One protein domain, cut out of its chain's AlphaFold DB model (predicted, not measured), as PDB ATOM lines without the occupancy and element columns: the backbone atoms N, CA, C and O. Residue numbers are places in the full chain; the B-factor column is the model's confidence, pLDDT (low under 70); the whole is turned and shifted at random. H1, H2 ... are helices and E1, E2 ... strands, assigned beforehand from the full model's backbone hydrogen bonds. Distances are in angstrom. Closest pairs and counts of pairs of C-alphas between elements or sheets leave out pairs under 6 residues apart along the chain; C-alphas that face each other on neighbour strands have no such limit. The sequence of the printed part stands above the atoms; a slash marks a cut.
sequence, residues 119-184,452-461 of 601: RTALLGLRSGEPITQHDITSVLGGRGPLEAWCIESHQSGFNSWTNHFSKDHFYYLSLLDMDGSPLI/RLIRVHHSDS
ATOM      1  N   ARG A 119      17.736  -6.528  79.316       79.00
ATOM      2  CA  ARG A 119      17.898  -5.208  79.901       79.00
ATOM      3  C   ARG A 119      19.273  -4.619  79.739       79.00
ATOM      4  O   ARG A 119      19.667  -3.861  80.603       79.00
ATOM      5  N   THR A 120      20.028  -4.958  78.704       86.38
ATOM      6  CA  THR A 120      21.361  -4.382  78.517       86.38
ATOM      7  C   THR A 120      21.553  -3.959  77.071       86.38
ATOM      8  O   THR A 120      21.095  -4.631  76.155       86.38
ATOM      9  N   ALA A 121      22.197  -2.823  76.859       88.88
ATOM     10  CA  ALA A 121      22.423  -2.208  75.570       88.88
ATOM     11  C   ALA A 121      23.804  -1.560  75.522       88.88
ATOM     12  O   ALA A 121      24.337  -1.133  76.540       88.88
ATOM     13  N   LEU A 122      24.371  -1.463  74.330       90.00
ATOM     14  CA  LEU A 122      25.562  -0.696  74.046       90.00
ATOM     15  C   LEU A 122      25.175   0.675  73.534       90.00
ATOM     16  O   LEU A 122      24.462   0.744  72.538       90.00
ATOM     17  N   LEU A 123      25.654   1.736  74.171       91.62
ATOM     18  CA  LEU A 123      25.482   3.105  73.691       91.62
ATOM     19  C   LEU A 123      26.820   3.640  73.174       91.62
ATOM     20  O   LEU A 123      27.854   3.481  73.826       91.62
ATOM     21  N   GLY A 124      26.792   4.302  72.020       91.62
ATOM     22  CA  GLY A 124      27.944   5.030  71.503       91.62
ATOM     23  C   GLY A 124      27.555   6.163  70.560       91.62
ATOM     24  O   GLY A 124      26.442   6.212  70.032       91.62
ATOM     25  N   LEU A 125      28.495   7.084  70.350       91.62
ATOM     26  CA  LEU A 125      28.359   8.189  69.404       91.62
ATOM     27  C   LEU A 125      28.640   7.706  67.980       91.62
ATOM     28  O   LEU A 125      29.617   7.003  67.716       91.62
ATOM     29  N   ARG A 126      27.811   8.123  67.024       89.50
ATOM     30  CA  ARG A 126      28.015   7.840  65.594       89.50
ATOM     31  C   ARG A 126      29.225   8.549  65.006       89.50
ATOM     32  O   ARG A 126      29.771   8.055  64.024       89.50
ATOM     33  N   SER A 127      29.649   9.665  65.602       90.31
ATOM     34  CA  SER A 127      30.900  10.342  65.243       90.31
ATOM     35  C   SER A 127      32.130   9.468  65.522       90.31
ATOM     36  O   SER A 127      33.201   9.729  64.982       90.31
ATOM     37  N   GLY A 128      31.984   8.415  66.339       88.25
ATOM     38  CA  GLY A 128      33.098   7.607  66.836       88.25
ATOM     39  C   GLY A 128      33.879   8.292  67.957       88.25
ATOM     40  O   GLY A 128      34.891   7.751  68.414       88.25
ATOM     41  N   GLU A 129      33.420   9.465  68.393       90.19
ATOM     42  CA  GLU A 129      33.974  10.173  69.536       90.19
ATOM     43  C   GLU A 129      33.734   9.398  70.835       90.19
ATOM     44  O   GLU A 129      32.801   8.590  70.939       90.19
ATOM     45  N   PRO A 130      34.610   9.606  71.827       89.81
ATOM     46  CA  PRO A 130      34.429   9.034  73.144       89.81
ATOM     47  C   PRO A 130      33.142   9.553  73.774       89.81
ATOM     48  O   PRO A 130      32.861  10.747  73.762       89.81
ATOM     49  N   ILE A 131      32.367   8.635  74.332       93.75
ATOM     50  CA  ILE A 131      31.089   8.958  74.947       93.75
ATOM     51  C   ILE A 131      31.306   9.358  76.405       93.75
ATOM     52  O   ILE A 131      32.009   8.680  77.159       93.75
ATOM     53  N   THR A 132      30.724  10.486  76.793       93.94
ATOM     54  CA  THR A 132      30.861  11.049  78.136       93.94
ATOM     55  C   THR A 132      29.688  10.645  79.023       93.94
ATOM     56  O   THR A 132      28.615  10.277  78.549       93.94
ATOM     57  N   GLN A 133      29.857  10.759  80.342       93.31
ATOM     58  CA  GLN A 133      28.761  10.550  81.295       93.31
ATOM     59  C   GLN A 133      27.571  11.485  81.025       93.31
ATOM     60  O   GLN A 133      26.419  11.076  81.171       93.31
ATOM     61  N   HIS A 134      27.839  12.722  80.599       94.19
ATOM     62  CA  HIS A 134      26.795  13.683  80.267       94.19
ATOM     63  C   HIS A 134      25.920  13.183  79.108       94.19
ATOM     64  O   HIS A 134      24.691  13.226  79.203       94.19
ATOM     65  N   ASP A 135      26.533  12.611  78.071       94.19
ATOM     66  CA  ASP A 135      25.822  12.039  76.922       94.19
ATOM     67  C   ASP A 135      24.882  10.906  77.353       94.19
ATOM     68  O   ASP A 135      23.717  10.878  76.970       94.19
ATOM     69  N   ILE A 136      25.338  10.018  78.241       92.62
ATOM     70  CA  ILE A 136      24.507   8.938  78.800       92.62
ATOM     71  C   ILE A 136      23.287   9.521  79.501       92.62
ATOM     72  O   ILE A 136      22.151   9.149  79.208       92.62
ATOM     73  N   THR A 137      23.524  10.446  80.433       91.31
ATOM     74  CA  THR A 137      22.448  11.031  81.237       91.31
ATOM     75  C   THR A 137      21.472  11.839  80.388       91.31
ATOM     76  O   THR A 137      20.274  11.787  80.645       91.31
ATOM     77  N   SER A 138      21.941  12.527  79.344       91.25
ATOM     78  CA  SER A 138      21.080  13.317  78.461       91.25
ATOM     79  C   SER A 138      20.226  12.437  77.544       91.25
ATOM     80  O   SER A 138      19.022  12.661  77.425       91.25
ATOM     81  N   VAL A 139      20.810  11.394  76.946       90.81
ATOM     82  CA  VAL A 139      20.118  10.511  75.991       90.81
ATOM     83  C   VAL A 139      19.150   9.565  76.694       90.81
ATOM     84  O   VAL A 139      18.097   9.214  76.149       90.81
ATOM     85  N   LEU A 140      19.509   9.124  77.901       90.06
ATOM     86  CA  LEU A 140      18.807   8.051  78.598       90.06
ATOM     87  C   LEU A 140      18.046   8.509  79.835       90.06
ATOM     88  O   LEU A 140      17.146   7.791  80.262       90.06
ATOM     89  N   GLY A 141      18.320   9.702  80.364       85.94
ATOM     90  CA  GLY A 141      17.627  10.232  81.541       85.94
ATOM     91  C   GLY A 141      16.108  10.324  81.361       85.94
ATOM     92  O   GLY A 141      15.362  10.118  82.313       85.94
ATOM     93  N   GLY A 142      15.628  10.540  80.131       81.81
ATOM     94  CA  GLY A 142      14.196  10.533  79.805       81.81
ATOM     95  C   GLY A 142      13.600   9.151  79.511       81.81
ATOM     96  O   GLY A 142      12.398   9.038  79.290       81.81
ATOM     97  N   ARG A 143      14.416   8.091  79.459       82.25
ATOM     98  CA  ARG A 143      13.971   6.727  79.105       82.25
ATOM     99  C   ARG A 143      13.718   5.837  80.317       82.25
ATOM    100  O   ARG A 143      13.217   4.726  80.154       82.25
ATOM    101  N   GLY A 144      14.023   6.343  81.507       79.69
ATOM    102  CA  GLY A 144      13.830   5.677  82.785       79.69
ATOM    103  C   GLY A 144      15.098   5.641  83.624       79.69
ATOM    104  O   GLY A 144      16.158   6.068  83.165       79.69
ATOM    105  N   PRO A 145      14.987   5.169  84.873       82.62
ATOM    106  CA  PRO A 145      16.143   5.056  85.741       82.62
ATOM    107  C   PRO A 145      17.150   4.061  85.167       82.62
ATOM    108  O   PRO A 145      16.791   2.976  84.706       82.62
ATOM    109  N   LEU A 146      18.423   4.439  85.214       86.69
ATOM    110  CA  LEU A 146      19.525   3.557  84.865       86.69
ATOM    111  C   LEU A 146      19.965   2.801  86.115       86.69
ATOM    112  O   LEU A 146      20.339   3.422  87.105       86.69
ATOM    113  N   GLU A 147      19.940   1.473  86.050       83.75
ATOM    114  CA  GLU A 147      20.437   0.609  87.132       83.75
ATOM    115  C   GLU A 147      21.959   0.689  87.242       83.75
ATOM    116  O   GLU A 147      22.525   0.821  88.320       83.75
ATOM    117  N   ALA A 148      22.629   0.611  86.097       87.19
ATOM    118  CA  ALA A 148      24.070   0.699  86.000       87.19
ATOM    119  C   ALA A 148      24.466   1.113  84.585       87.19
ATOM    120  O   ALA A 148      23.773   0.820  83.601       87.19
ATOM    121  N   TRP A 149      25.617   1.767  84.491       91.81
ATOM    122  CA  TRP A 149      26.306   1.975  83.230       91.81
ATOM    123  C   TRP A 149      27.818   1.948  83.453       91.81
ATOM    124  O   TRP A 149      28.321   2.235  84.539       91.81
ATOM    125  N   CYS A 150      28.559   1.573  82.419       90.69
ATOM    126  CA  CYS A 150      30.017   1.574  82.450       90.69
ATOM    127  C   CYS A 150      30.553   2.076  81.119       90.69
ATOM    128  O   CYS A 150      30.167   1.537  80.088       90.69
ATOM    129  N   ILE A 151      31.467   3.052  81.148       91.19
ATOM    130  CA  ILE A 151      32.196   3.504  79.958       91.19
ATOM    131  C   ILE A 151      33.485   2.684  79.831       91.19
ATOM    132  O   ILE A 151      34.398   2.746  80.657       91.19
ATOM    133  N   GLU A 152      33.552   1.894  78.774       86.81
ATOM    134  CA  GLU A 152      34.678   1.071  78.376       86.81
ATOM    135  C   GLU A 152      35.612   1.801  77.408       86.81
ATOM    136  O   GLU A 152      35.208   2.404  76.403       86.81
ATOM    137  N   SER A 153      36.911   1.682  77.701       81.56
ATOM    138  CA  SER A 153      37.995   2.073  76.807       81.56
ATOM    139  C   SER A 153      37.978   1.229  75.549       81.56
ATOM    140  O   SER A 153      38.369   0.066  75.590       81.56
ATOM    141  N   HIS A 154      37.500   1.797  74.441       71.06
ATOM    142  CA  HIS A 154      37.430   1.067  73.185       71.06
ATOM    143  C   HIS A 154      38.842   0.839  72.670       71.06
ATOM    144  O   HIS A 154      39.508   1.767  72.212       71.06
ATOM    145  N   GLN A 155      39.290  -0.410  72.736       65.38
ATOM    146  CA  GLN A 155      40.506  -0.818  72.060       65.38
ATOM    147  C   GLN A 155      40.243  -0.704  70.560       65.38
ATOM    148  O   GLN A 155      39.310  -1.305  70.030       65.38
ATOM    149  N   SER A 156      41.022   0.148  69.899       56.03
ATOM    150  CA  SER A 156      40.949   0.445  68.470       56.03
ATOM    151  C   SER A 156      40.816  -0.838  67.639       56.03
ATOM    152  O   SER A 156      41.795  -1.560  67.460       56.03
ATOM    153  N   GLY A 157      39.611  -1.135  67.141       62.22
ATOM    154  CA  GLY A 157      39.378  -2.332  66.325       62.22
ATOM    155  C   GLY A 157      37.921  -2.639  65.967       62.22
ATOM    156  O   GLY A 157      37.679  -3.318  64.971       62.22
ATOM    157  N   PHE A 158      36.936  -2.116  66.702       59.97
ATOM    158  CA  PHE A 158      35.523  -2.471  66.517       59.97
ATOM    159  C   PHE A 158      34.718  -1.365  65.809       59.97
ATOM    160  O   PHE A 158      33.782  -0.795  66.360       59.97
ATOM    161  N   ASN A 159      35.037  -1.092  64.540       61.06
ATOM    162  CA  ASN A 159      34.301  -0.115  63.716       61.06
ATOM    163  C   ASN A 159      33.004  -0.670  63.081       61.06
ATOM    164  O   ASN A 159      32.328   0.046  62.350       61.06
ATOM    165  N   SER A 160      32.637  -1.937  63.307       62.56
ATOM    166  CA  SER A 160      31.546  -2.599  62.566       62.56
ATOM    167  C   SER A 160      30.126  -2.338  63.094       62.56
ATOM    168  O   SER A 160      29.169  -2.835  62.508       62.56
ATOM    169  N   TRP A 161      29.963  -1.590  64.188       62.34
ATOM    170  CA  TRP A 161      28.709  -1.541  64.960       62.34
ATOM    171  C   TRP A 161      27.766  -0.381  64.606       62.34
ATOM    172  O   TRP A 161      26.591  -0.399  64.967       62.34
ATOM    173  N   THR A 162      28.242   0.620  63.867       59.47
ATOM    174  CA  THR A 162      27.527   1.891  63.637       59.47
ATOM    175  C   THR A 162      26.322   1.795  62.689       59.47
ATOM    176  O   THR A 162      25.526   2.735  62.596       59.47
ATOM    177  N   ASN A 163      26.132   0.660  62.011       58.09
ATOM    178  CA  ASN A 163      25.126   0.512  60.954       58.09
ATOM    179  C   ASN A 163      23.721   0.109  61.442       58.09
ATOM    180  O   ASN A 163      22.804   0.046  60.627       58.09
ATOM    181  N   HIS A 164      23.517  -0.169  62.736       55.28
ATOM    182  CA  HIS A 164      22.311  -0.878  63.198       55.28
ATOM    183  C   HIS A 164      21.221  -0.035  63.873       55.28
ATOM    184  O   HIS A 164      20.244  -0.598  64.358       55.28
ATOM    185  N   PHE A 165      21.308   1.296  63.849       57.69
ATOM    186  CA  PHE A 165      20.210   2.159  64.304       57.69
ATOM    187  C   PHE A 165      19.801   3.153  63.217       57.69
ATOM    188  O   PHE A 165      20.649   3.643  62.477       57.69
ATOM    189  N   SER A 166      18.516   3.472  63.116       55.16
ATOM    190  CA  SER A 166      17.986   4.419  62.120       55.16
ATOM    191  C   SER A 166      17.295   5.635  62.741       55.16
ATOM    192  O   SER A 166      16.982   6.575  62.020       55.16
ATOM    193  N   LYS A 167      17.061   5.639  64.061       65.81
ATOM    194  CA  LYS A 167      16.187   6.632  64.713       65.81
ATOM    195  C   LYS A 167      16.907   7.814  65.370       65.81
ATOM    196  O   LYS A 167      16.265   8.831  65.588       65.81
ATOM    197  N   ASP A 168      18.199   7.701  65.672       75.69
ATOM    198  CA  ASP A 168      18.986   8.794  66.259       75.69
ATOM    199  C   ASP A 168      20.210   9.085  65.379       75.69
ATOM    200  O   ASP A 168      20.964   8.170  65.026       75.69
ATOM    201  N   HIS A 169      20.363  10.349  64.977       84.94
ATOM    202  CA  HIS A 169      21.448  10.819  64.113       84.94
ATOM    203  C   HIS A 169      22.780  10.981  64.849       84.94
ATOM    204  O   HIS A 169      23.819  11.020  64.191       84.94
ATOM    205  N   PHE A 170      22.767  11.039  66.181       89.25
ATOM    206  CA  PHE A 170      23.962  11.235  67.000       89.25
ATOM    207  C   PHE A 170      24.400   9.950  67.688       89.25
ATOM    208  O   PHE A 170      25.598   9.676  67.765       89.25
ATOM    209  N   TYR A 171      23.446   9.123  68.109       90.19
ATOM    210  CA  TYR A 171      23.725   7.928  68.898       90.19
ATOM    211  C   TYR A 171      23.380   6.639  68.150       90.19
ATOM    212  O   TYR A 171      22.491   6.583  67.294       90.19
ATOM    213  N   TYR A 172      24.091   5.569  68.485       88.44
ATOM    214  CA  TYR A 172      23.664   4.207  68.196       88.44
ATOM    215  C   TYR A 172      23.457   3.460  69.513       88.44
ATOM    216  O   TYR A 172      24.225   3.627  70.460       88.44
ATOM    217  N   LEU A 173      22.404   2.645  69.559       87.88
ATOM    218  CA  LEU A 173      22.093   1.764  70.677       87.88
ATOM    219  C   LEU A 173      22.090   0.320  70.154       87.88
ATOM    220  O   LEU A 173      21.497   0.051  69.118       87.88
ATOM    221  N   SER A 174      22.747  -0.625  70.813       85.94
ATOM    222  CA  SER A 174      22.746  -2.033  70.390       85.94
ATOM    223  C   SER A 174      22.398  -2.918  71.569       85.94
ATOM    224  O   SER A 174      23.165  -3.011  72.515       85.94
ATOM    225  N   LEU A 175      21.227  -3.552  71.546       83.50
ATOM    226  CA  LEU A 175      20.830  -4.455  72.624       83.50
ATOM    227  C   LEU A 175      21.844  -5.605  72.740       83.50
ATOM    228  O   LEU A 175      22.237  -6.214  71.744       83.50
ATOM    229  N   LEU A 176      22.272  -5.880  73.964       79.31
ATOM    230  CA  LEU A 176      23.105  -7.022  74.300       79.31
ATOM    231  C   LEU A 176      22.221  -8.229  74.616       79.31
ATOM    232  O   LEU A 176      21.078  -8.101  75.064       79.31
ATOM    233  N   ASP A 177      22.773  -9.415  74.395       69.38
ATOM    234  CA  ASP A 177      22.235 -10.645  74.949       69.38
ATOM    235  C   ASP A 177      22.427 -10.706  76.471       69.38
ATOM    236  O   ASP A 177      23.078  -9.864  77.089       69.38
ATOM    237  N   MET A 178      21.818 -11.714  77.096       57.97
ATOM    238  CA  MET A 178      21.845 -11.886  78.553       57.97
ATOM    239  C   MET A 178      23.231 -12.210  79.119       57.97
ATOM    240  O   MET A 178      23.491 -11.922  80.281       57.97
ATOM    241  N   ASP A 179      24.121 -12.780  78.311       61.56
ATOM    242  CA  ASP A 179      25.542 -12.962  78.635       61.56
ATOM    243  C   ASP A 179      26.356 -11.670  78.423       61.56
ATOM    244  O   ASP A 179      27.566 -11.627  78.643       61.56
ATOM    245  N   GLY A 180      25.688 -10.599  77.986       57.00
ATOM    246  CA  GLY A 180      26.312  -9.343  77.635       57.00
ATOM    247  C   GLY A 180      27.123  -9.413  76.340       57.00
ATOM    248  O   GLY A 180      27.845  -8.456  76.039       57.00
ATOM    249  N   SER A 181      27.004 -10.508  75.581       53.22
ATOM    250  CA  SER A 181      27.507 -10.587  74.220       53.22
ATOM    251  C   SER A 181      26.641  -9.702  73.345       53.22
ATOM    252  O   SER A 181      25.415  -9.677  73.474       53.22
ATOM    253  N   PRO A 182      27.242  -8.934  72.445       50.97
ATOM    254  CA  PRO A 182      26.443  -8.106  71.588       50.97
ATOM    255  C   PRO A 182      25.731  -8.957  70.545       50.97
ATOM    256  O   PRO A 182      26.321  -9.840  69.918       50.97
ATOM    257  N   LEU A 183      24.436  -8.688  70.381       46.66
ATOM    258  CA  LEU A 183      23.627  -9.343  69.371       46.66
ATOM    259  C   LEU A 183      24.167  -8.931  68.017       46.66
ATOM    260  O   LEU A 183      23.873  -7.846  67.521       46.66
ATOM    261  N   ILE A 184      24.958  -9.807  67.412       54.44
ATOM    262  CA  ILE A 184      25.197  -9.734  65.984       54.44
ATOM    263  C   ILE A 184      23.833 -10.072  65.378       54.44
ATOM    264  O   ILE A 184      23.408 -11.225  65.523       54.44
ATOM    265  N   ARG A 452      35.152   4.560  74.464       52.75
ATOM    266  CA  ARG A 452      34.165   4.717  73.363       52.75
ATOM    267  C   ARG A 452      32.994   3.728  73.360       52.75
ATOM    268  O   ARG A 452      32.192   3.772  72.432       52.75
ATOM    269  N   LEU A 453      32.895   2.818  74.327       44.03
ATOM    270  CA  LEU A 453      31.824   1.818  74.361       44.03
ATOM    271  C   LEU A 453      31.142   1.852  75.724       44.03
ATOM    272  O   LEU A 453      31.841   1.942  76.718       44.03
ATOM    273  N   ILE A 454      29.812   1.797  75.806       56.53
ATOM    274  CA  ILE A 454      29.130   1.755  77.109       56.53
ATOM    275  C   ILE A 454      28.181   0.595  77.180       56.53
ATOM    276  O   ILE A 454      27.318   0.503  76.324       56.53
ATOM    277  N   ARG A 455      28.245  -0.188  78.255       48.09
ATOM    278  CA  ARG A 455      27.182  -1.118  78.640       48.09
ATOM    279  C   ARG A 455      26.166  -0.382  79.519       48.09
ATOM    280  O   ARG A 455      26.525   0.107  80.585       48.09
ATOM    281  N   VAL A 456      24.926  -0.276  79.063       52.81
ATOM    282  CA  VAL A 456      23.797   0.405  79.712       52.81
ATOM    283  C   VAL A 456      22.718  -0.612  80.024       52.81
ATOM    284  O   VAL A 456      22.436  -1.439  79.166       52.81
ATOM    285  N   HIS A 457      22.061  -0.528  81.179       50.38
ATOM    286  CA  HIS A 457      20.870  -1.330  81.436       50.38
ATOM    287  C   HIS A 457      19.557  -0.605  81.061       50.38
ATOM    288  O   HIS A 457      19.366   0.551  81.431       50.38
ATOM    289  N   HIS A 458      18.656  -1.249  80.307       44.03
ATOM    290  CA  HIS A 458      17.410  -0.651  79.794       44.03
ATOM    291  C   HIS A 458      16.173  -1.519  80.003       44.03
ATOM    292  O   HIS A 458      16.224  -2.723  79.844       44.03
ATOM    293  N   SER A 459      15.015  -0.914  80.260       40.12
ATOM    294  CA  SER A 459      13.715  -1.584  80.121       40.12
ATOM    295  C   SER A 459      13.357  -1.730  78.633       40.12
ATOM    296  O   SER A 459      13.390  -0.729  77.912       40.12
ATOM    297  N   ASP A 460      13.030  -2.950  78.197       38.50
ATOM    298  CA  ASP A 460      12.782  -3.346  76.801       38.50
ATOM    299  C   ASP A 460      11.926  -2.334  76.004       38.50
ATOM    300  O   ASP A 460      10.848  -1.910  76.428       38.50
ATOM    301  N   SER A 461      12.411  -1.964  74.815       36.44
ATOM    302  CA  SER A 461      11.686  -1.152  73.834       36.44
ATOM    303  C   SER A 461      10.710  -2.008  73.028       36.44
ATOM    304  O   SER A 461      11.062  -3.092  72.569       36.44
TER     305      SER A 461
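What this domain is: This is residues 119 to 184 and 452 to 461 of the 601 residues of the protein "RRM domain-containing protein" of Penicillium decumbens (UniProt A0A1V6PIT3). With little regular structure, a twisted antiparallel sheet, E2 E4 E1 E3, has helix H1 across one face and a long link, residues 153 to 170, looping between its edges. The printed part has 76 residues, and the named elements, one helix and four strands in the order E1 H1 E2 E3 E4 along the chain, hold only 29 of them; the class is mixed, helices and strands. The whole is compact, radius of gyration of the C-alphas 11.5 A, spanning 31 by 27 by 24 A.

How they stand to each other: E1, residues 120 to 125, has antiparallel neighbours E3, residues 171 to 175, and E4, residues 453 to 457: N 122 to O 174 and N 121 to O 456 are each 2.7 A. H1, residues 133 to 140, is on the sheet across E1, at 65 degrees on the local plane; every O i to N i+4 pair is within hydrogen-bond range. E1, H1 and E2, residues 148 to 152, form a split strand-helix-strand unit, two strands that run the same way with a helix between them along the chain and E4 between them in the sheet, and its crossover is right-handed.

Where its parts are: E1 begins at C-alpha 120 (21.361, -4.382, 78.517) and E4 ends at C-alpha 457 (20.870, -1.330, 81.436).

The domain as a whole: Across the cut, C-alphas 184 and 452 are 18.5 A apart; 31 printed residues have pLDDT under 70.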